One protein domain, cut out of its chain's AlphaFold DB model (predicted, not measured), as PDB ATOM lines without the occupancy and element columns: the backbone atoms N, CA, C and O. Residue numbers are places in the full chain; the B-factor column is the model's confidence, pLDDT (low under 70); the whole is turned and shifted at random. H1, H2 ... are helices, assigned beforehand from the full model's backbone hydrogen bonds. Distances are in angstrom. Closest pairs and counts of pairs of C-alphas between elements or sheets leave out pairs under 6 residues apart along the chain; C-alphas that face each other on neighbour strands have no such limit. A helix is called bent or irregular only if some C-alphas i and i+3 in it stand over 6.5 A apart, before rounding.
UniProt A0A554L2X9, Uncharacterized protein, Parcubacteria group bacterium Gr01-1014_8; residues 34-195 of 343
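Overview. This is residues 34 to 195 of the 343 residues of an uncharacterized protein of Parcubacteria group bacterium Gr01-1014_8 (UniProt A0A554L2X9). Five helices, H1, H3, H4, H6 and H8, are stacked in a row, each crossing the next, with H4 and H6 at the core. H2 packs on H1 and H3 at one end of the row, H5 packs on H6, and H7 packs on H6 and H8 at the other end, while the short H9 packs on H6. The printed part has 162 residues with nine named helices, H1 to H9 in chain order, and no named strand; its class is all helix. It is compact, with a radius of gyration of the C-alphas of 14.7 A, and rounded, with spans of 41 by 34 by 26 A.

Along the chain. H1, residues 35 to 49, begins at C-alpha 35 at (19.955, 41.784, -8.106) and is 21.0 A long. H2 is residues 51 to 62. H3, residues 67 to 91, is the longest by residues, 22.3 A from first to last C-alpha, with a kink of 129 degrees near residue 85. H4, residues 97 to 113, is 25.3 A long, and H5, residues 115 to 128, is 19.9 A. H6, residues 134 to 148, is 21.3 A long, from C-alpha 134 at (1.550, 25.000, -3.470). H7 is residues 152 to 163, H8 residues 173 to 184 and H9 residues 186 to 191, ending at C-alpha 191 at (16.531, 46.766, 2.491). H3, H4, H5 and H9 are irregular: C-alphas 84 and 87 are 9.5 A apart, 98 and 101 are 8.4 A, 116 and 119 are 7.2 A, and 187 and 190 are 9.4 A.

Arrangement. H6 is the hub, touching five helices. It touches H4, closest at the C-alphas of Gly 107 and Gly 143, 3.6 A, at a steep tilt of 42 degrees. It touches H8, closest at the C-alphas of His 138 and Gly 173, 3.9 A. H5 and H6 form a hairpin at a shallow tilt of 11 degrees, closest at the C-alphas of Cys 125 and Cys 136, 5.4 A. H4, H5 and H6 are an up-and-down bundle, each running against the one before, though H4 and H5 only just touch, with 3 pairs of C-alphas within 8 A; their closest are Ile 110 and Arg 117, 6.9 A. H7 and H8 form a hairpin, closest at the C-alphas of Cys 162 and Cys 174, 5.6 A. H9 touches H6 at residues 142 to 146 alone, closest at the C-alphas of Ala 146 and Met 187, 6.4 A. H3 touches H4, closest at the C-alphas of Gly 78 and Cys 101, 4.1 A. H1 touches H3 at residues 73 to 84 of H3 alone, closest at the C-alphas of Gln 43 and Ala 80, 4.5 A. H2 and H3 form a hairpin, closest at the C-alphas of Val 62 and Gln 70, 5.5 A. H2 and H7 are apart. Every O i to N i+4 pair is within hydrogen-bond range in H1, H2, H6, H7 and H8, against 15 of 21 in H3, 11 of 13 in H4, 8 of 10 in H5 and 0 of 2 in H9, where 1 of 3 O i to N i+3 pairs is within range.

Size, cuts and confidence. The two C-alphas farthest apart are those of Glu 49 and Asp 152, 43.5 A. The printed part has no cut. The link from H7 to H8 is short, the other links are tight, and no link is long. The mean pLDDT of the printed part is 91.6; residues 129 to 131 and 188 to 192 are under 70.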
ATOM      1  N   PRO A  34      24.799  42.399  -8.474       89.38
ATOM      2  CA  PRO A  34      23.611  42.929  -7.817       89.38
ATOM      3  C   PRO A  34      22.313  42.440  -8.469       89.38
ATOM      4  O   PRO A  34      22.249  42.250  -9.686       89.38
ATOM      5  N   PHE A  35      21.258  42.299  -7.665       89.50
ATOM      6  CA  PHE A  35      19.955  41.784  -8.106       89.50
ATOM      7  C   PHE A  35      19.427  42.488  -9.366       89.50
ATOM      8  O   PHE A  35      18.992  41.840 -10.315       89.50
ATOM      9  N   GLU A  36      19.525  43.818  -9.408       90.25
ATOM     10  CA  GLU A  36      19.063  44.639 -10.532       90.25
ATOM     11  C   GLU A  36      19.814  44.343 -11.838       90.25
ATOM     12  O   GLU A  36      19.226  44.384 -12.920       90.25
ATOM     13  N   GLU A  37      21.102  44.009 -11.748       92.00
ATOM     14  CA  GLU A  37      21.927  43.657 -12.902       92.00
ATOM     15  C   GLU A  37      21.570  42.263 -13.431       92.00
ATOM     16  O   GLU A  37      21.408  42.082 -14.640       92.00
ATOM     17  N   GLN A  38      21.362  41.300 -12.526       93.19
ATOM     18  CA  GLN A  38      20.857  39.971 -12.881       93.19
ATOM     19  C   GLN A  38      19.488  40.068 -13.556       93.19
ATOM     20  O   GLN A  38      19.284  39.505 -14.634       93.19
ATOM     21  N   ARG A  39      18.558  40.832 -12.965       94.81
ATOM     22  CA  ARG A  39      17.217  41.046 -13.519       94.81
ATOM     23  C   ARG A  39      17.292  41.645 -14.921       94.81
ATOM     24  O   ARG A  39      16.644  41.137 -15.831       94.81
ATOM     25  N   ALA A  40      18.091  42.696 -15.116       94.75
ATOM     26  CA  ALA A  40      18.230  43.354 -16.416       94.75
ATOM     27  C   ALA A  40      18.797  42.413 -17.493       94.75
ATOM     28  O   ALA A  40      18.323  42.418 -18.632       94.75
ATOM     29  N   TYR A  41      19.779  41.579 -17.135       95.50
ATOM     30  CA  TYR A  41      20.329  40.566 -18.035       95.50
ATOM     31  C   TYR A  41      19.268  39.551 -18.474       95.50
ATOM     32  O   TYR A  41      19.088  39.329 -19.674       95.50
ATOM     33  N   TRP A  42      18.545  38.962 -17.518       97.25
ATOM     34  CA  TRP A  42      17.516  37.968 -17.825       97.25
ATOM     35  C   TRP A  42      16.361  38.572 -18.606       97.25
ATOM     36  O   TRP A  42      15.905  37.952 -19.560       97.25
ATOM     37  N   GLN A  43      15.945  39.794 -18.276       97.62
ATOM     38  CA  GLN A  43      14.870  40.479 -18.986       97.62
ATOM     39  C   GLN A  43      15.233  40.646 -20.463       97.62
ATOM     40  O   GLN A  43      14.454  40.270 -21.336       97.62
ATOM     41  N   HIS A  44      16.448  41.122 -20.748       96.31
ATOM     42  CA  HIS A  44      16.916  41.255 -22.123       96.31
ATOM     43  C   HIS A  44      16.935  39.911 -22.863       96.31
ATOM     44  O   HIS A  44      16.565  39.840 -24.035       96.31
ATOM     45  N   LEU A  45      17.375  38.838 -22.199       96.81
ATOM     46  CA  LEU A  45      17.416  37.514 -22.816       96.81
ATOM     47  C   LEU A  45      16.005  36.982 -23.113       96.81
ATOM     48  O   LEU A  45      15.787  36.436 -24.191       96.81
ATOM     49  N   ILE A  46      15.050  37.192 -22.203       98.31
ATOM     50  CA  ILE A  46      13.637  36.827 -22.387       98.31
ATOM     51  C   ILE A  46      13.043  37.586 -23.577       98.31
ATOM     52  O   ILE A  46      12.484  36.962 -24.475       98.31
ATOM     53  N   GLU A  47      13.234  38.905 -23.646       96.75
ATOM     54  CA  GLU A  47      12.728  39.743 -24.744       96.75
ATOM     55  C   GLU A  47      13.322  39.356 -26.108       96.75
ATOM     56  O   GLU A  47      12.661  39.462 -27.144       96.75
ATOM     57  N   LYS A  48      14.583  38.911 -26.123       97.19
ATOM     58  CA  LYS A  48      15.311  38.575 -27.349       97.19
ATOM     59  C   LYS A  48      15.051  37.148 -27.832       97.19
ATOM     60  O   LYS A  48      14.951  36.927 -29.037       97.19
ATOM     61  N   GLU A  49      15.022  36.180 -26.920       97.50
ATOM     62  CA  GLU A  49      15.067  34.745 -27.243       97.50
ATOM     63  C   GLU A  49      13.799  33.991 -26.816       97.50
ATOM     64  O   GLU A  49      13.601  32.849 -27.234       97.50
ATOM     65  N   GLY A  50      12.916  34.635 -26.052       97.94
ATOM     66  CA  GLY A  50      11.712  34.048 -25.472       97.94
ATOM     67  C   GLY A  50      11.965  33.425 -24.097       97.94
ATOM     68  O   GLY A  50      13.046  32.903 -23.810       97.94
ATOM     69  N   ALA A  51      10.936  33.449 -23.249       97.50
ATOM     70  CA  ALA A  51      11.032  33.050 -21.846       97.50
ATOM     71  C   ALA A  51      11.487  31.591 -21.624       97.50
ATOM     72  O   ALA A  51      12.315  31.335 -20.752       97.50
ATOM     73  N   GLU A  52      11.016  30.637 -22.434       96.75
ATOM     74  CA  GLU A  52      11.411  29.219 -22.325       96.75
ATOM     75  C   GLU A  52      12.900  28.993 -22.641       96.75
ATOM     76  O   GLU A  52      13.605  28.253 -21.942       96.75
ATOM     77  N   ASN A  53      13.409  29.666 -23.677       97.56
ATOM     78  CA  ASN A  53      14.822  29.594 -24.050       97.56
ATOM     79  C   ASN A  53      15.694  30.266 -22.985       97.56
ATOM     80  O   ASN A  53      16.721  29.710 -22.587       97.56
ATOM     81  N   ALA A  54      15.253  31.413 -22.461       97.75
ATOM     82  CA  ALA A  54      15.932  32.094 -21.368       97.75
ATOM     83  C   ALA A  54      15.978  31.233 -20.094       97.75
ATOM     84  O   ALA A  54      17.027  31.159 -19.459       97.75
ATOM     85  N   LEU A  55      14.899  30.519 -19.750       96.12
ATOM     86  CA  LEU A  55      14.877  29.586 -18.616       96.12
ATOM     87  C   LEU A  55      15.832  28.402 -18.827       96.12
ATOM     88  O   LEU A  55      16.512  27.964 -17.897       96.12
ATOM     89  N   THR A  56      15.924  27.891 -20.054       96.38
ATOM     90  CA  THR A  56      16.897  26.844 -20.401       96.38
ATOM     91  C   THR A  56      18.329  27.349 -20.208       96.38
ATOM     92  O   THR A  56      19.140  26.680 -19.566       96.38
ATOM     93  N   ALA A  57      18.632  28.559 -20.687       95.88
ATOM     94  CA  ALA A  57      19.931  29.198 -20.490       95.88
ATOM     95  C   ALA A  57      20.232  29.463 -19.004       95.88
ATOM     96  O   ALA A  57      21.346  29.192 -18.549       95.88
ATOM     97  N   PHE A  58      19.237  29.919 -18.237       95.88
ATOM     98  CA  PHE A  58      19.311  30.059 -16.781       95.88
ATOM     99  C   PHE A  58      19.710  28.738 -16.125       95.88
ATOM    100  O   PHE A  58      20.681  28.687 -15.376       95.88
ATOM    101  N   SER A  59      19.032  27.652 -16.491       94.56
ATOM    102  CA  SER A  59      19.260  26.324 -15.916       94.56
ATOM    103  C   SER A  59      20.681  25.817 -16.151       94.56
ATOM    104  O   SER A  59      21.320  25.303 -15.236       94.56
ATOM    105  N   VAL A  60      21.197  25.999 -17.370       94.25
ATOM    106  CA  VAL A  60      22.584  25.651 -17.711       94.25
ATOM    107  C   VAL A  60      23.569  26.491 -16.905       94.25
ATOM    108  O   VAL A  60      24.577  25.970 -16.431       94.25
ATOM    109  N   ARG A  61      23.286  27.787 -16.740       92.44
ATOM    110  CA  ARG A  61      24.167  28.719 -16.032       92.44
ATOM    111  C   ARG A  61      24.293  28.391 -14.551       92.44
ATOM    112  O   ARG A  61      25.400  28.429 -14.024       92.44
ATOM    113  N   VAL A  62      23.173  28.135 -13.882       92.31
ATOM    114  CA  VAL A  62      23.162  27.968 -12.424       92.31
ATOM    115  C   VAL A  62      23.442  26.529 -11.992       92.31
ATOM    116  O   VAL A  62      23.778  26.307 -10.837       92.31
ATOM    117  N   GLY A  63      23.373  25.554 -12.904       89.19
ATOM    118  CA  GLY A  63      23.427  24.126 -12.570       89.19
ATOM    119  C   GLY A  63      24.716  23.626 -11.903       89.19
ATOM    120  O   GLY A  63      24.712  22.531 -11.356       89.19
ATOM    121  N   SER A  64      25.814  24.392 -11.931       87.12
ATOM    122  CA  SER A  64      27.049  24.066 -11.198       87.12
ATOM    123  C   SER A  64      27.224  24.841  -9.888       87.12
ATOM    124  O   SER A  64      28.256  24.695  -9.236       87.12
ATOM    125  N   LEU A  65      26.285  25.725  -9.545       87.94
ATOM    126  CA  LEU A  65      26.348  26.567  -8.352       87.94
ATOM    127  C   LEU A  65      25.722  25.853  -7.153       87.94
ATOM    128  O   LEU A  65      24.994  24.872  -7.316       87.94
ATOM    129  N   SER A  66      25.979  26.366  -5.948       83.12
ATOM    130  CA  SER A  66      25.305  25.871  -4.741       83.12
ATOM    131  C   SER A  66      23.788  26.035  -4.860       83.12
ATOM    132  O   SER A  66      23.325  26.989  -5.485       83.12
ATOM    133  N   LEU A  67      23.016  25.133  -4.255       80.75
ATOM    134  CA  LEU A  67      21.550  25.140  -4.326       80.75
ATOM    135  C   LEU A  67      20.959  26.463  -3.811       80.75
ATOM    136  O   LEU A  67      20.143  27.071  -4.502       80.75
ATOM    137  N   ASN A  68      21.481  26.993  -2.699       79.12
ATOM    138  CA  ASN A  68      21.138  28.333  -2.221       79.12
ATOM    139  C   ASN A  68      21.421  29.415  -3.282       79.12
ATOM    140  O   ASN A  68      20.559  30.239  -3.574       79.12
ATOM    141  N   THR A  69      22.592  29.405  -3.932       85.56
ATOM    142  CA  THR A  69      22.887  30.364  -5.017       85.56
ATOM    143  C   THR A  69      21.907  30.218  -6.185       85.56
ATOM    144  O   THR A  69      21.466  31.225  -6.740       85.56
ATOM    145  N   GLN A  70      21.536  28.989  -6.558       89.56
ATOM    146  CA  GLN A  70      20.542  28.746  -7.608       89.56
ATOM    147  C   GLN A  70      19.180  29.347  -7.236       89.56
ATOM    148  O   GLN A  70      18.580  30.043  -8.057       89.56
ATOM    149  N   HIS A  71      18.730  29.133  -5.995       88.00
ATOM    150  CA  HIS A  71      17.497  29.699  -5.449       88.00
ATOM    151  C   HIS A  71      17.500  31.234  -5.489       88.00
ATOM    152  O   HIS A  71      16.601  31.842  -6.073       88.00
ATOM    153  N   GLN A  72      18.553  31.867  -4.959       86.19
ATOM    154  CA  GLN A  72      18.679  33.331  -4.946       86.19
ATOM    155  C   GLN A  72      18.685  33.923  -6.363       86.19
ATOM    156  O   GLN A  72      18.014  34.918  -6.638       86.19
ATOM    157  N   LEU A  73      19.394  33.298  -7.309       92.25
ATOM    158  CA  LEU A  73      19.395  33.752  -8.702       92.25
ATOM    159  C   LEU A  73      18.033  33.550  -9.379       92.25
ATOM    160  O   LEU A  73      17.657  34.361 -10.229       92.25
ATOM    161  N   ALA A  74      17.263  32.529  -8.991       94.00
ATOM    162  CA  ALA A  74      15.934  32.286  -9.545       94.00
ATOM    163  C   ALA A  74      14.941  33.410  -9.200       94.00
ATOM    164  O   ALA A  74      14.060  33.689 -10.013       94.00
ATOM    165  N   HIS A  75      15.126  34.122  -8.079       93.38
ATOM    166  CA  HIS A  75      14.350  35.332  -7.776       93.38
ATOM    167  C   HIS A  75      14.543  36.387  -8.875       93.38
ATOM    168  O   HIS A  75      13.575  36.901  -9.433       93.38
ATOM    169  N   SER A  76      15.793  36.670  -9.257       94.62
ATOM    170  CA  SER A  76      16.079  37.673 -10.297       94.62
ATOM    171  C   SER A  76      15.495  37.298 -11.665       94.62
ATOM    172  O   SER A  76      15.016  38.175 -12.388       94.62
ATOM    173  N   PHE A  77      15.468  36.001 -11.995       97.19
ATOM    174  CA  PHE A  77      14.799  35.498 -13.194       97.19
ATOM    175  C   PHE A  77      13.279  35.696 -13.113       97.19
ATOM    176  O   PHE A  77      12.683  36.175 -14.074       97.19
ATOM    177  N   GLY A  78      12.657  35.399 -11.967       96.56
ATOM    178  CA  GLY A  78      11.225  35.622 -11.731       96.56
ATOM    179  C   GLY A  78      10.806  37.087 -11.901       96.56
ATOM    180  O   GLY A  78       9.827  37.369 -12.595       96.56
ATOM    181  N   ALA A  79      11.586  38.027 -11.356       95.94
ATOM    182  CA  ALA A  79      11.365  39.463 -11.571       95.94
ATOM    183  C   ALA A  79      11.474  39.849 -13.052       95.94
ATOM    184  O   ALA A  79      10.611  40.535 -13.600       95.94
ATOM    185  N   ALA A  80      12.535  39.390 -13.722       97.75
ATOM    186  CA  ALA A  80      12.768  39.666 -15.136       97.75
ATOM    187  C   ALA A  80      11.631  39.146 -16.024       97.75
ATOM    188  O   ALA A  80      11.183  39.831 -16.944       97.75
ATOM    189  N   LEU A  81      11.146  37.947 -15.714       98.25
ATOM    190  CA  LEU A  81      10.051  37.290 -16.405       98.25
ATOM    191  C   LEU A  81       8.741  38.067 -16.275       98.25
ATOM    192  O   LEU A  81       8.063  38.269 -17.281       98.25
ATOM    193  N   PHE A  82       8.394  38.548 -15.077       97.75
ATOM    194  CA  PHE A  82       7.203  39.382 -14.909       97.75
ATOM    195  C   PHE A  82       7.318  40.704 -15.679       97.75
ATOM    196  O   PHE A  82       6.353  41.122 -16.317       97.75
ATOM    197  N   GLN A  83       8.490  41.345 -15.673       97.38
ATOM    198  CA  GLN A  83       8.705  42.587 -16.423       97.38
ATOM    199  C   GLN A  83       8.556  42.395 -17.937       97.38
ATOM    200  O   GLN A  83       7.974  43.248 -18.605       97.38
ATOM    201  N   ALA A  84       9.050  41.278 -18.474       98.00
ATOM    202  CA  ALA A  84       9.008  41.004 -19.906       98.00
ATOM    203  C   ALA A  84       7.637  40.492 -20.390       98.00
ATOM    204  O   ALA A  84       7.147  40.928 -21.430       98.00
ATOM    205  N   GLU A  85       7.005  39.581 -19.645       97.62
ATOM    206  CA  GLU A  85       5.824  38.820 -20.103       97.62
ATOM    207  C   GLU A  85       4.524  39.197 -19.362       97.62
ATOM    208  O   GLU A  85       3.428  38.715 -19.680       97.62
ATOM    209  N   GLY A  86       4.614  40.040 -18.329       96.44
ATOM    210  CA  GLY A  86       3.510  40.312 -17.413       96.44
ATOM    211  C   GLY A  86       2.996  39.032 -16.744       96.44
ATOM    212  O   GLY A  86       3.729  38.067 -16.542       96.44
ATOM    213  N   ILE A  87       1.695  38.988 -16.434       94.69
ATOM    214  CA  ILE A  87       1.055  37.825 -15.780       94.69
ATOM    215  C   ILE A  87       1.162  36.548 -16.632       94.69
ATOM    216  O   ILE A  87       1.127  35.445 -16.091       94.69
ATOM    217  N   GLY A  88       1.284  36.675 -17.959       94.12
ATOM    218  CA  GLY A  88       1.410  35.530 -18.864       94.12
ATOM    219  C   GLY A  88       2.659  34.689 -18.595       94.12
ATOM    220  O   GLY A  88       2.621  33.479 -18.798       94.12
ATOM    221  N   GLY A  89       3.718  35.300 -18.055       94.75
ATOM    222  CA  GLY A  89       4.966  34.614 -17.731       94.75
ATOM    223  C   GLY A  89       4.845  33.561 -16.627       94.75
ATOM    224  O   GLY A  89       5.714  32.707 -16.527       94.75
ATOM    225  N   ILE A  90       3.765  33.547 -15.837       93.94
ATOM    226  CA  ILE A  90       3.619  32.640 -14.683       93.94
ATOM    227  C   ILE A  90       3.781  31.155 -15.048       93.94
ATOM    228  O   ILE A  90       4.272  30.376 -14.238       93.94
ATOM    229  N   PHE A  91       3.413  30.775 -16.277       93.88
ATOM    230  CA  PHE A  91       3.505  29.405 -16.794       93.88
ATOM    231  C   PHE A  91       4.941  28.946 -17.091       93.88
ATOM    232  O   PHE A  91       5.156  27.772 -17.376       93.88
ATOM    233  N   ILE A  92       5.907  29.865 -17.055       95.06
ATOM    234  CA  ILE A  92       7.325  29.581 -17.279       95.06
ATOM    235  C   ILE A  92       8.018  29.195 -15.971       95.06
ATOM    236  O   ILE A  92       8.945  28.389 -15.989       95.06
ATOM    237  N   CYS A  93       7.584  29.746 -14.835       92.94
ATOM    238  CA  CYS A  93       8.104  29.324 -13.541       92.94
ATOM    239  C   CYS A  93       7.685  27.878 -13.237       92.94
ATOM    240  O   CYS A  93       6.581  27.444 -13.566       92.94
ATOM    241  N   ASP A  94       8.558  27.144 -12.552       89.00
ATOM    242  CA  ASP A  94       8.285  25.789 -12.085       89.00
ATOM    243  C   ASP A  94       8.858  25.559 -10.676       89.00
ATOM    244  O   ASP A  94       9.258  26.493  -9.980       89.00
ATOM    245  N   ALA A  95       8.817  24.305 -10.224       84.00
ATOM    246  CA  ALA A  95       9.209  23.922  -8.876       84.00
ATOM    247  C   ALA A  95      10.732  23.950  -8.624       84.00
ATOM    248  O   ALA A  95      11.150  23.790  -7.478       84.00
ATOM    249  N   ARG A  96      11.565  24.115  -9.661       86.06
ATOM    250  CA  ARG A  96      13.025  24.096  -9.507       86.06
ATOM    251  C   ARG A  96      13.510  25.278  -8.671       86.06
ATOM    252  O   ARG A  96      12.853  26.316  -8.584       86.06
ATOM    253  N   TYR A  97      14.704  25.116  -8.100       86.81
ATOM    254  CA  TYR A  97      15.400  26.161  -7.341       86.81
ATOM    255  C   TYR A  97      14.581  26.645  -6.136       86.81
ATOM    256  O   TYR A  97      14.458  27.851  -5.902       86.81
ATOM    257  N   SER A  98      13.942  25.712  -5.428       81.44
ATOM    258  CA  SER A  98      13.117  25.975  -4.238       81.44
ATOM    259  C   SER A  98      12.106  27.105  -4.455       81.44
ATOM    260  O   SER A  98      11.949  27.999  -3.630       81.44
ATOM    261  N   PHE A  99      11.458  27.085  -5.626       87.69
ATOM    262  CA  PHE A  99      10.376  27.995  -6.028       87.69
ATOM    263  C   PHE A  99      10.780  29.465  -6.198       87.69
ATOM    264  O   PHE A  99       9.909  30.325  -6.347       87.69
ATOM    265  N   GLY A 100      12.081  29.760  -6.260       89.31
ATOM    266  CA  GLY A 100      12.583  31.133  -6.295       89.31
ATOM    267  C   GLY A 100      12.009  31.990  -7.435       89.31
ATOM    268  O   GLY A 100      11.741  33.175  -7.247       89.31
ATOM    269  N   CYS A 101      11.719  31.384  -8.595       94.00
ATOM    270  CA  CYS A 101      11.031  32.063  -9.701       94.00
ATOM    271  C   CYS A 101       9.632  32.548  -9.291       94.00
ATOM    272  O   CYS A 101       9.303  33.719  -9.484       94.00
ATOM    273  N   PHE A 102       8.819  31.669  -8.688       94.12
ATOM    274  CA  PHE A 102       7.461  32.004  -8.253       94.12
ATOM    275  C   PHE A 102       7.447  33.056  -7.145       94.12
ATOM    276  O   PHE A 102       6.577  33.928  -7.178       94.12
ATOM    277  N   HIS A 103       8.390  32.990  -6.198       92.06
ATOM    278  CA  HIS A 103       8.483  33.934  -5.080       92.06
ATOM    279  C   HIS A 103       8.526  35.376  -5.584       92.06
ATOM    280  O   HIS A 103       7.627  36.169  -5.295       92.06
ATOM    281  N   GLN A 104       9.525  35.687  -6.411       93.50
ATOM    282  CA  GLN A 104       9.708  37.045  -6.899       93.50
ATOM    283  C   GLN A 104       8.675  37.429  -7.963       93.50
ATOM    284  O   GLN A 104       8.148  38.539  -7.916       93.50
ATOM    285  N   PHE A 105       8.343  36.524  -8.895       96.06
ATOM    286  CA  PHE A 105       7.376  36.810  -9.961       96.06
ATOM    287  C   PHE A 105       6.029  37.268  -9.388       96.06
ATOM    288  O   PHE A 105       5.464  38.270  -9.827       96.06
ATOM    289  N   LEU A 106       5.498  36.545  -8.395       95.88
ATOM    290  CA  LEU A 106       4.194  36.865  -7.815       95.88
ATOM    291  C   LEU A 106       4.243  38.059  -6.874       95.88
ATOM    292  O   LEU A 106       3.284  38.833  -6.837       95.88
ATOM    293  N   GLY A 107       5.356  38.244  -6.168       93.19
ATOM    294  CA  GLY A 107       5.591  39.454  -5.398       93.19
ATOM    295  C   GLY A 107       5.569  40.712  -6.267       93.19
ATOM    296  O   GLY A 107       4.843  41.659  -5.958       93.19
ATOM    297  N   ASP A 108       6.280  40.704  -7.394       94.31
ATOM    298  CA  ASP A 108       6.287  41.818  -8.350       94.31
ATOM    299  C   ASP A 108       4.915  42.007  -9.009       94.31
ATOM    300  O   ASP A 108       4.438  43.138  -9.148       94.31
ATOM    301  N   ALA A 109       4.234  40.908  -9.351       96.44
ATOM    302  CA  ALA A 109       2.893  40.958  -9.923       96.44
ATOM    303  C   ALA A 109       1.883  41.620  -8.979       96.44
ATOM    304  O   ALA A 109       1.124  42.486  -9.409       96.44
ATOM    305  N   ILE A 110       1.872  41.256  -7.695       96.94
ATOM    306  CA  ILE A 110       0.947  41.839  -6.711       96.94
ATOM    307  C   ILE A 110       1.278  43.313  -6.462       96.94
ATOM    308  O   ILE A 110       0.365  44.139  -6.414       96.94
ATOM    309  N   GLN A 111       2.562  43.669  -6.371       92.38
ATOM    310  CA  GLN A 111       2.981  45.066  -6.220       92.38
ATOM    311  C   GLN A 111       2.564  45.933  -7.415       92.38
ATOM    312  O   GLN A 111       2.085  47.050  -7.229       92.38
ATOM    313  N   ALA A 112       2.717  45.424  -8.639       95.12
ATOM    314  CA  ALA A 112       2.388  46.167  -9.853       95.12
ATOM    315  C   ALA A 112       0.881  46.234 -10.137       95.12
ATOM    316  O   ALA A 112       0.400  47.222 -10.692       95.12
ATOM    317  N   LEU A 113       0.137  45.176  -9.805       96.12
ATOM    318  CA  LEU A 113      -1.251  45.005 -10.241       96.12
ATOM    319  C   LEU A 113      -2.283  45.210  -9.135       96.12
ATOM    320  O   LEU A 113      -3.469  45.269  -9.450       96.12
ATOM    321  N   GLY A 114      -1.842  45.300  -7.881       95.50
ATOM    322  CA  GLY A 114      -2.702  45.477  -6.721       95.50
ATOM    323  C   GLY A 114      -3.170  44.164  -6.091       95.50
ATOM    324  O   GLY A 114      -3.340  43.126  -6.740       95.50
ATOM    325  N   ILE A 115      -3.412  44.230  -4.780       96.25
ATOM    326  CA  ILE A 115      -3.840  43.103  -3.940       96.25
ATOM    327  C   ILE A 115      -5.174  42.487  -4.400       96.25
ATOM    328  O   ILE A 115      -5.438  41.308  -4.181       96.25
ATOM    329  N   GLU A 116      -6.019  43.252  -5.092       96.38
ATOM    330  CA  GLU A 116      -7.289  42.796  -5.661       96.38
ATOM    331  C   GLU A 116      -7.125  41.747  -6.769       96.38
ATOM    332  O   GLU A 116      -8.090  41.068  -7.119       96.38
ATOM    333  N   ARG A 117      -5.913  41.591  -7.319       96.94
ATOM    334  CA  ARG A 117      -5.600  40.597  -8.356       96.94
ATOM    335  C   ARG A 117      -5.192  39.239  -7.807       96.94
ATOM    336  O   ARG A 117      -5.115  38.286  -8.579       96.94
ATOM    337  N   VAL A 118      -5.020  39.113  -6.491       97.81
ATOM    338  CA  VAL A 118      -4.642  37.858  -5.828       97.81
ATOM    339  C   VAL A 118      -5.557  36.671  -6.193       97.81
ATOM    340  O   VAL A 118      -5.014  35.614  -6.507       97.81
ATOM    341  N   PRO A 119      -6.901  36.789  -6.268       97.38
ATOM    342  CA  PRO A 119      -7.748  35.663  -6.685       97.38
ATOM    343  C   PRO A 119      -7.501  35.174  -8.126       97.38
ATOM    344  O   PRO A 119      -7.560  33.971  -8.389       97.38
ATOM    345  N   ASP A 120      -7.201  36.086  -9.058       96.50
ATOM    346  CA  ASP A 120      -6.862  35.745 -10.452       96.50
ATOM    347  C   ASP A 120      -5.484  35.073 -10.525       96.50
ATOM    348  O   ASP A 120      -5.339  34.029 -11.158       96.50
ATOM    349  N   LEU A 121      -4.494  35.599  -9.798       95.94
ATOM    350  CA  LEU A 121      -3.171  34.974  -9.685       95.94
ATOM    351  C   LEU A 121      -3.254  33.576  -9.062       95.94
ATOM    352  O   LEU A 121      -2.643  32.643  -9.576       95.94
ATOM    353  N   ASN A 122      -4.072  33.403  -8.020       95.69
ATOM    354  CA  ASN A 122      -4.322  32.098  -7.417       95.69
ATOM    355  C   ASN A 122      -4.909  31.129  -8.439       95.69
ATOM    356  O   ASN A 122      -4.375  30.044  -8.610       95.69
ATOM    357  N   THR A 123      -5.945  31.532  -9.179       94.88
ATOM    358  CA  THR A 123      -6.535  30.697 -10.243       94.88
ATOM    359  C   THR A 123      -5.473  30.250 -11.251       94.88
ATOM    360  O   THR A 123      -5.367  29.066 -11.560       94.88
ATOM    361  N   ARG A 124      -4.602  31.168 -11.674       93.69
ATOM    362  CA  ARG A 124      -3.509  30.859 -12.601       93.69
ATOM    363  C   ARG A 124      -2.464  29.921 -12.016       93.69
ATOM    364  O   ARG A 124      -1.922  29.120 -12.762       93.69
ATOM    365  N   CYS A 125      -2.204  29.965 -10.710       93.56
ATOM    366  CA  CYS A 125      -1.341  28.978 -10.061       93.56
ATOM    367  C   CYS A 125      -1.882  27.548 -10.194       93.56
ATOM    368  O   CYS A 125      -1.099  26.619 -10.397       93.56
ATOM    369  N   PHE A 126      -3.204  27.369 -10.111       91.19
ATOM    370  CA  PHE A 126      -3.843  26.069 -10.345       91.19
ATOM    371  C   PHE A 126      -3.798  25.658 -11.818       91.19
ATOM    372  O   PHE A 126      -3.640  24.475 -12.102       91.19
ATOM    373  N   ASP A 127      -3.877  26.614 -12.744       89.12
ATOM    374  CA  ASP A 127      -3.768  26.330 -14.179       89.12
ATOM    375  C   ASP A 127      -2.321  26.033 -14.616       89.12
ATOM    376  O   ASP A 127      -2.098  25.254 -15.541       89.12
ATOM    377  N   ALA A 128      -1.334  26.670 -13.976       78.38
ATOM    378  CA  ALA A 128       0.076  26.576 -14.349       78.38
ATOM    379  C   ALA A 128       0.764  25.318 -13.819       78.38
ATOM    380  O   ALA A 128       1.669  24.792 -14.465       78.38
ATOM    381  N   SER A 129       0.350  24.822 -12.652       67.06
ATOM    382  CA  SER A 129       1.015  23.687 -12.021       67.06
ATOM    383  C   SER A 129       0.264  22.384 -12.260       67.06
ATOM    384  O   SER A 129      -0.794  22.138 -11.687       67.06
ATOM    385  N   SER A 130       0.856  21.500 -13.065       57.12
ATOM    386  CA  SER A 130       0.337  20.147 -13.293       57.12
ATOM    387  C   SER A 130       0.564  19.191 -12.114       57.12
ATOM    388  O   SER A 130      -0.057  18.130 -12.074       57.12
ATOM    389  N   VAL A 131       1.436  19.548 -11.159       59.09
ATOM    390  CA  VAL A 131       1.853  18.664 -10.054       59.09
ATOM    391  C   VAL A 131       1.373  19.174  -8.695       59.09
ATOM    392  O   VAL A 131       0.823  18.398  -7.918       59.09
ATOM    393  N   SER A 132       1.550  20.465  -8.393       75.50
ATOM    394  CA  SER A 132       1.058  21.072  -7.149       75.50
ATOM    395  C   SER A 132       1.085  22.606  -7.207       75.50
ATOM    396  O   SER A 132       2.153  23.190  -7.413       75.50
ATOM    397  N   PRO A 133      -0.043  23.298  -6.987       87.12
ATOM    398  CA  PRO A 133      -0.092  24.760  -6.976       87.12
ATOM    399  C   PRO A 133       0.551  25.366  -5.718       87.12
ATOM    400  O   PRO A 133       0.636  26.588  -5.617       87.12
ATOM    401  N   ILE A 134       1.006  24.547  -4.760       89.00
ATOM    402  CA  ILE A 134       1.550  25.000  -3.470       89.00
ATOM    403  C   ILE A 134       2.714  25.975  -3.673       89.00
ATOM    404  O   ILE A 134       2.686  27.057  -3.103       89.00
ATOM    405  N   SER A 135       3.683  25.657  -4.532       86.88
ATOM    406  CA  SER A 135       4.847  26.519  -4.798       86.88
ATOM    407  C   SER A 135       4.461  27.884  -5.369       86.88
ATOM    408  O   SER A 135       4.975  28.918  -4.958       86.88
ATOM    409  N   CYS A 136       3.503  27.898  -6.295       93.31
ATOM    410  CA  CYS A 136       3.014  29.136  -6.886       93.31
ATOM    411  C   CYS A 136       2.197  29.939  -5.862       93.31
ATOM    412  O   CYS A 136       2.476  31.104  -5.604       93.31
ATOM    413  N   THR A 137       1.247  29.310  -5.168       95.50
ATOM    414  CA  THR A 137       0.470  29.986  -4.115       95.50
ATOM    415  C   THR A 137       1.331  30.434  -2.929       95.50
ATOM    416  O   THR A 137       0.956  31.376  -2.241       95.50
ATOM    417  N   HIS A 138       2.510  29.845  -2.716       94.38
ATOM    418  CA  HIS A 138       3.501  30.341  -1.762       94.38
ATOM    419  C   HIS A 138       4.037  31.723  -2.138       94.38
ATOM    420  O   HIS A 138       4.014  32.631  -1.308       94.38
ATOM    421  N   GLY A 139       4.382  31.943  -3.411       93.94
ATOM    422  CA  GLY A 139       4.745  33.273  -3.915       93.94
ATOM    423  C   GLY A 139       3.640  34.326  -3.734       93.94
ATOM    424  O   GLY A 139       3.938  35.496  -3.496       93.94
ATOM    425  N   ILE A 140       2.360  33.924  -3.754       96.75
ATOM    426  CA  ILE A 140       1.242  34.829  -3.420       96.75
ATOM    427  C   ILE A 140       1.365  35.329  -1.981       96.75
ATOM    428  O   ILE A 140       1.183  36.519  -1.744       96.75
ATOM    429  N   GLY A 141       1.684  34.446  -1.031       97.12
ATOM    430  CA  GLY A 141       1.844  34.813   0.375       97.12
ATOM    431  C   GLY A 141       2.902  35.897   0.585       97.12
ATOM    432  O   GLY A 141       2.630  36.894   1.258       97.12
ATOM    433  N   HIS A 142       4.057  35.748  -0.073       95.31
ATOM    434  CA  HIS A 142       5.111  36.767  -0.081       95.31
ATOM    435  C   HIS A 142       4.601  38.110  -0.606       95.31
ATOM    436  O   HIS A 142       4.690  39.128   0.081       95.31
ATOM    437  N   GLY A 143       4.007  38.121  -1.803       95.06
ATOM    438  CA  GLY A 143       3.520  39.359  -2.413       95.06
ATOM    439  C   GLY A 143       2.393  40.033  -1.631       95.06
ATOM    440  O   GLY A 143       2.362  41.259  -1.534       95.06
ATOM    441  N   VAL A 144       1.489  39.248  -1.033       97.38
ATOM    442  CA  VAL A 144       0.413  39.753  -0.171       97.38
ATOM    443  C   VAL A 144       0.996  40.510   1.010       97.38
ATOM    444  O   VAL A 144       0.609  41.656   1.240       97.38
ATOM    445  N   LEU A 145       1.923  39.900   1.754       96.69
ATOM    446  CA  LEU A 145       2.468  40.558   2.933       96.69
ATOM    447  C   LEU A 145       3.335  41.762   2.551       96.69
ATOM    448  O   LEU A 145       3.113  42.848   3.075       96.69
ATOM    449  N   ALA A 146       4.231  41.616   1.572       93.56
ATOM    450  CA  ALA A 146       5.076  42.714   1.101       93.56
ATOM    451  C   ALA A 146       4.256  43.934   0.633       93.56
ATOM    452  O   ALA A 146       4.632  45.076   0.892       93.56
ATOM    453  N   SER A 147       3.095  43.708   0.004       93.94
ATOM    454  CA  SER A 147       2.184  44.777  -0.427       93.94
ATOM    455  C   SER A 147       1.443  45.458   0.731       93.94
ATOM    456  O   SER A 147       1.113  46.642   0.640       93.94
ATOM    457  N   LEU A 148       1.155  44.728   1.811       95.06
ATOM    458  CA  LEU A 148       0.427  45.246   2.972       95.06
ATOM    459  C   LEU A 148       1.336  45.905   4.018       95.06
ATOM    460  O   LEU A 148       0.861  46.765   4.759       95.06
ATOM    461  N   GLY A 149       2.607  45.508   4.070       93.12
ATOM    462  CA  GLY A 149       3.558  45.875   5.115       93.12
ATOM    463  C   GLY A 149       3.835  44.723   6.088       93.12
ATOM    464  O   GLY A 149       3.345  43.612   5.927       93.12
ATOM    465  N   TYR A 150       4.642  44.995   7.115       93.50
ATOM    466  CA  TYR A 150       5.214  43.965   7.999       93.50
ATOM    467  C   TYR A 150       4.831  44.135   9.475       93.50
ATOM    468  O   TYR A 150       5.531  43.632  10.352       93.50
ATOM    469  N   ASP A 151       3.760  44.875   9.756       93.50
ATOM    470  CA  ASP A 151       3.202  44.973  11.104       93.50
ATOM    471  C   ASP A 151       2.158  43.871  11.362       93.50
ATOM    472  O   ASP A 151       1.757  43.123  10.464       93.50
ATOM    473  N   ASP A 152       1.706  43.755  12.609       94.38
ATOM    474  CA  ASP A 152       0.730  42.733  13.001       94.38
ATOM    475  C   ASP A 152      -0.621  42.905  12.294       94.38
ATOM    476  O   ASP A 152      -1.329  41.926  12.051       94.38
ATOM    477  N   ILE A 153      -0.989  44.137  11.925       96.94
ATOM    478  CA  ILE A 153      -2.230  44.416  11.192       96.94
ATOM    479  C   ILE A 153      -2.123  43.844   9.774       96.94
ATOM    480  O   ILE A 153      -3.065  43.203   9.296       96.94
ATOM    481  N   ALA A 154      -0.983  44.047   9.114       96.94
ATOM    482  CA  ALA A 154      -0.685  43.504   7.800       96.94
ATOM    483  C   ALA A 154      -0.629  41.973   7.823       96.94
ATOM    484  O   ALA A 154      -1.239  41.348   6.954       96.94
ATOM    485  N   LEU A 155      -0.009  41.373   8.848       97.81
ATOM    486  CA  LEU A 155      -0.004  39.922   9.045       97.81
ATOM    487  C   LEU A 155      -1.432  39.364   9.121       97.81
ATOM    488  O   LEU A 155      -1.794  38.491   8.333       97.81
ATOM    489  N   GLN A 156      -2.270  39.895  10.016       98.12
ATOM    490  CA  GLN A 156      -3.653  39.425  10.182       98.12
ATOM    491  C   GLN A 156      -4.471  39.593   8.897       98.12
ATOM    492  O   GLN A 156      -5.193  38.687   8.480       98.12
ATOM    493  N   LYS A 157      -4.332  40.741   8.224       98.25
ATOM    494  CA  LYS A 157      -5.023  40.999   6.960       98.25
ATOM    495  C   LYS A 157      -4.561  40.052   5.852       98.25
ATOM    496  O   LYS A 157      -5.395  39.588   5.078       98.25
ATOM    497  N   GLY A 158      -3.265  39.760   5.775       98.12
ATOM    498  CA  GLY A 158      -2.717  38.805   4.821       98.12
ATOM    499  C   GLY A 158      -3.267  37.396   5.049       98.12
ATOM    500  O   GLY A 158      -3.718  36.757   4.098       98.12
ATOM    501  N   LEU A 159      -3.301  36.935   6.304       98.38
ATOM    502  CA  LEU A 159      -3.859  35.625   6.659       98.38
ATOM    503  C   LEU A 159      -5.333  35.512   6.241       98.38
ATOM    504  O   LEU A 159      -5.719  34.524   5.618       98.38
ATOM    505  N   GLU A 160      -6.148  36.543   6.476       98.06
ATOM    506  CA  GLU A 160      -7.550  36.550   6.032       98.06
ATOM    507  C   GLU A 160      -7.699  36.561   4.497       98.06
ATOM    508  O   GLU A 160      -8.624  35.943   3.966       98.06
ATOM    509  N   ILE A 161      -6.777  37.195   3.760       98.00
ATOM    510  CA  ILE A 161      -6.747  37.106   2.291       98.00
ATOM    511  C   ILE A 161      -6.468  35.664   1.856       98.00
ATOM    512  O   ILE A 161      -7.244  35.119   1.073       98.00
ATOM    513  N   CYS A 162      -5.415  35.030   2.384       97.88
ATOM    514  CA  CYS A 162      -5.070  33.643   2.050       97.88
ATOM    515  C   CYS A 162      -6.188  32.657   2.416       97.88
ATOM    516  O   CYS A 162      -6.451  31.710   1.673       97.88
ATOM    517  N   LYS A 163      -6.892  32.894   3.525       97.00
ATOM    518  CA  LYS A 163      -8.055  32.104   3.948       97.00
ATOM    519  C   LYS A 163      -9.213  32.158   2.959       97.00
ATOM    520  O   LYS A 163      -9.945  31.181   2.821       97.00
ATOM    521  N   GLY A 164      -9.384  33.285   2.271       96.44
ATOM    522  CA  GLY A 164     -10.403  33.452   1.237       96.44
ATOM    523  C   GLY A 164     -10.089  32.745  -0.085       96.44
ATOM    524  O   GLY A 164     -10.963  32.686  -0.951       96.44
ATOM    525  N   LEU A 165      -8.868  32.226  -0.269       96.19
ATOM    526  CA  LEU A 165      -8.452  31.585  -1.516       96.19
ATOM    527  C   LEU A 165      -8.816  30.091  -1.545       96.19
ATOM    528  O   LEU A 165      -8.737  29.399  -0.529       96.19
ATOM    529  N   PRO A 166      -9.215  29.558  -2.712       92.81
ATOM    530  CA  PRO A 166      -9.436  28.129  -2.860       92.81
ATOM    531  C   PRO A 166      -8.110  27.361  -2.823       92.81
ATOM    532  O   PRO A 166      -7.123  27.776  -3.429       92.81
ATOM    533  N   GLY A 167      -8.131  26.203  -2.156       86.25
ATOM    534  CA  GLY A 167      -7.020  25.247  -2.119       86.25
ATOM    535  C   GLY A 167      -5.808  25.692  -1.296       86.25
ATOM    536  O   GLY A 167      -4.712  25.183  -1.515       86.25
ATOM    537  N   THR A 168      -6.003  26.612  -0.348       83.94
ATOM    538  CA  THR A 168      -4.971  27.020   0.610       83.94
ATOM    539  C   THR A 168      -4.565  25.851   1.509       83.94
ATOM    540  O   THR A 168      -5.412  25.190   2.112       83.94
ATOM    541  N   GLU A 169      -3.259  25.613   1.603       87.94
ATOM    542  CA  GLU A 169      -2.649  24.596   2.463       87.94
ATOM    543  C   GLU A 169      -2.223  25.248   3.800       87.94
ATOM    544  O   GLU A 169      -1.681  26.353   3.769       87.94
ATOM    545  N   PRO A 170      -2.520  24.646   4.971       86.50
ATOM    546  CA  PRO A 170      -2.330  25.258   6.296       86.50
ATOM    547  C   PRO A 170      -0.877  25.543   6.715       86.50
ATOM    548  O   PRO A 170      -0.671  26.351   7.622       86.50
ATOM    549  N   ILE A 171       0.112  24.888   6.110       91.56
ATOM    550  CA  ILE A 171       1.535  25.022   6.445       91.56
ATOM    551  C   ILE A 171       2.284  25.760   5.334       91.56
ATOM    552  O   ILE A 171       2.937  26.766   5.592       91.56
ATOM    553  N   GLY A 172       2.210  25.257   4.108       90.31
ATOM    554  CA  GLY A 172       2.826  25.823   2.919       90.31
ATOM    555  C   GLY A 172       1.912  26.818   2.214       90.31
ATOM    556  O   GLY A 172       1.117  27.527   2.835       90.31
ATOM    557  N   GLY A 173       2.049  26.892   0.887       93.19
ATOM    558  CA  GLY A 173       1.221  27.751   0.041       93.19
ATOM    559  C   GLY A 173       1.173  29.193   0.553       93.19
ATOM    560  O   GLY A 173       2.148  29.693   1.116       93.19
ATOM    561  N   CYS A 174       0.020  29.841   0.391       96.75
ATOM    562  CA  CYS A 174      -0.164  31.254   0.733       96.75
ATOM    563  C   CYS A 174       0.161  31.573   2.203       96.75
ATOM    564  O   CYS A 174       0.843  32.561   2.469       96.75
ATOM    565  N   TYR A 175      -0.251  30.736   3.165       97.38
ATOM    566  CA  TYR A 175       0.090  30.973   4.572       97.38
ATOM    567  C   TYR A 175       1.588  30.850   4.829       97.38
ATOM    568  O   TYR A 175       2.153  31.695   5.521       97.38
ATOM    569  N   GLY A 176       2.230  29.837   4.248       95.44
ATOM    570  CA  GLY A 176       3.665  29.660   4.392       95.44
ATOM    571  C   GLY A 176       4.452  30.845   3.850       95.44
ATOM    572  O   GLY A 176       5.336  31.342   4.539       95.44
ATOM    573  N   GLY A 177       4.058  31.367   2.684       95.56
ATOM    574  CA  GLY A 177       4.674  32.565   2.113       95.56
ATOM    575  C   GLY A 177       4.501  33.788   3.012       95.56
ATOM    576  O   GLY A 177       5.450  34.535   3.215       95.56
ATOM    577  N   ILE A 178       3.326  33.966   3.634       97.56
ATOM    578  CA  ILE A 178       3.109  35.045   4.612       97.56
ATOM    579  C   ILE A 178       4.032  34.899   5.817       97.56
ATOM    580  O   ILE A 178       4.680  35.868   6.201       97.56
ATOM    581  N   PHE A 179       4.086  33.726   6.450       97.75
ATOM    582  CA  PHE A 179       4.904  33.566   7.652       97.75
ATOM    583  C   PHE A 179       6.393  33.671   7.343       97.75
ATOM    584  O   PHE A 179       7.127  34.295   8.112       97.75
ATOM    585  N   MET A 180       6.828  33.122   6.207       94.81
ATOM    586  CA  MET A 180       8.203  33.255   5.755       94.81
ATOM    587  C   MET A 180       8.548  34.730   5.525       94.81
ATOM    588  O   MET A 180       9.519  35.232   6.093       94.81
ATOM    589  N   GLU A 181       7.709  35.446   4.780       95.06
ATOM    590  CA  GLU A 181       7.889  36.866   4.490       95.06
ATOM    591  C   GLU A 181       7.855  37.727   5.754       95.06
ATOM    592  O   GLU A 181       8.679  38.621   5.917       95.06
ATOM    593  N   TYR A 182       6.961  37.430   6.698       96.06
ATOM    594  CA  TYR A 182       6.866  38.161   7.960       96.06
ATOM    595  C   TYR A 182       8.144  38.012   8.785       96.06
ATOM    596  O   TYR A 182       8.576  38.959   9.440       96.06
ATOM    597  N   ASN A 183       8.762  36.834   8.727       94.88
ATOM    598  CA  ASN A 183       9.953  36.486   9.484       94.88
ATOM    599  C   ASN A 183      11.242  37.050   8.881       94.88
ATOM    600  O   ASN A 183      12.004  37.694   9.601       94.88
ATOM    601  N   VAL A 184      11.497  36.806   7.592       90.38
ATOM    602  CA  VAL A 184      12.795  37.106   6.950       90.38
ATOM    603  C   VAL A 184      12.737  38.208   5.888       90.38
ATOM    604  O   VAL A 184      13.787  38.681   5.470       90.38
ATOM    605  N   ARG A 185      11.536  38.661   5.502       89.62
ATOM    606  CA  ARG A 185      11.289  39.779   4.571       89.62
ATOM    607  C   ARG A 185      12.014  39.649   3.225       89.62
ATOM    608  O   ARG A 185      12.710  40.573   2.805       89.62
ATOM    609  N   THR A 186      11.875  38.504   2.551       79.06
ATOM    610  CA  THR A 186      12.658  38.193   1.342       79.06
ATOM    611  C   THR A 186      12.346  39.113   0.159       79.06
ATOM    612  O   THR A 186      13.198  39.279  -0.710       79.06
ATOM    613  N   MET A 187      11.181  39.772   0.138       79.69
ATOM    614  CA  MET A 187      10.779  40.659  -0.962       79.69
ATOM    615  C   MET A 187      11.434  42.051  -0.945       79.69
ATOM    616  O   MET A 187      11.388  42.748  -1.958       79.69
ATOM    617  N   LEU A 188      12.045  42.481   0.168       64.81
ATOM    618  CA  LEU A 188      12.655  43.819   0.288       64.81
ATOM    619  C   LEU A 188      14.123  43.894  -0.178       64.81
ATOM    620  O   LEU A 188      14.739  44.958  -0.071       64.81
ATOM    621  N   ALA A 189      14.692  42.800  -0.699       62.78
ATOM    622  CA  ALA A 189      16.081  42.723  -1.169       62.78
ATOM    623  C   ALA A 189      17.081  43.380  -0.182       62.78
ATOM    624  O   ALA A 189      17.024  43.119   1.017       62.78
ATOM    625  N   GLU A 190      17.986  44.253  -0.647       48.53
ATOM    626  CA  GLU A 190      19.034  44.925   0.156       48.53
ATOM    627  C   GLU A 190      18.509  45.774   1.338       48.53
ATOM    628  O   GLU A 190      19.293  46.230   2.170       48.53
ATOM    629  N   GLN A 191      17.195  46.007   1.423       52.97
ATOM    630  CA  GLN A 191      16.531  46.766   2.491       52.97
ATOM    631  C   GLN A 191      15.816  45.854   3.501       52.97
ATOM    632  O   GLN A 191      15.243  46.346   4.479       52.97
ATOM    633  N   ALA A 192      15.838  44.536   3.277       62.31
ATOM    634  CA  ALA A 192      15.229  43.554   4.154       62.31
ATOM    635  C   ALA A 192      15.904  43.575   5.530       62.31
ATOM    636  O   ALA A 192      17.052  43.171   5.707       62.31
ATOM    637  N   THR A 193      15.164  44.042   6.530       78.62
ATOM    638  CA  THR A 193      15.494  43.798   7.934       78.62
ATOM    639  C   THR A 193      14.657  42.620   8.390       78.62
ATOM    640  O   THR A 193      13.430  42.698   8.370       78.62
ATOM    641  N   VAL A 194      15.309  41.526   8.779       89.31
ATOM    642  CA  VAL A 194      14.645  40.396   9.443       89.31
ATOM    643  C   VAL A 194      13.800  40.933  10.603       89.31
ATOM    644  O   VAL A 194      14.167  41.930  11.233       89.31
ATOM    645  N   ARG A 195      12.652  40.308  10.874       93.06
ATOM    646  CA  ARG A 195      11.772  40.724  11.970       93.06
ATOM    647  C   ARG A 195      12.539  40.831  13.287       93.06
ATOM    648  O   ARG A 195      13.245  39.907  13.677       93.06
TER     649      ARG A 195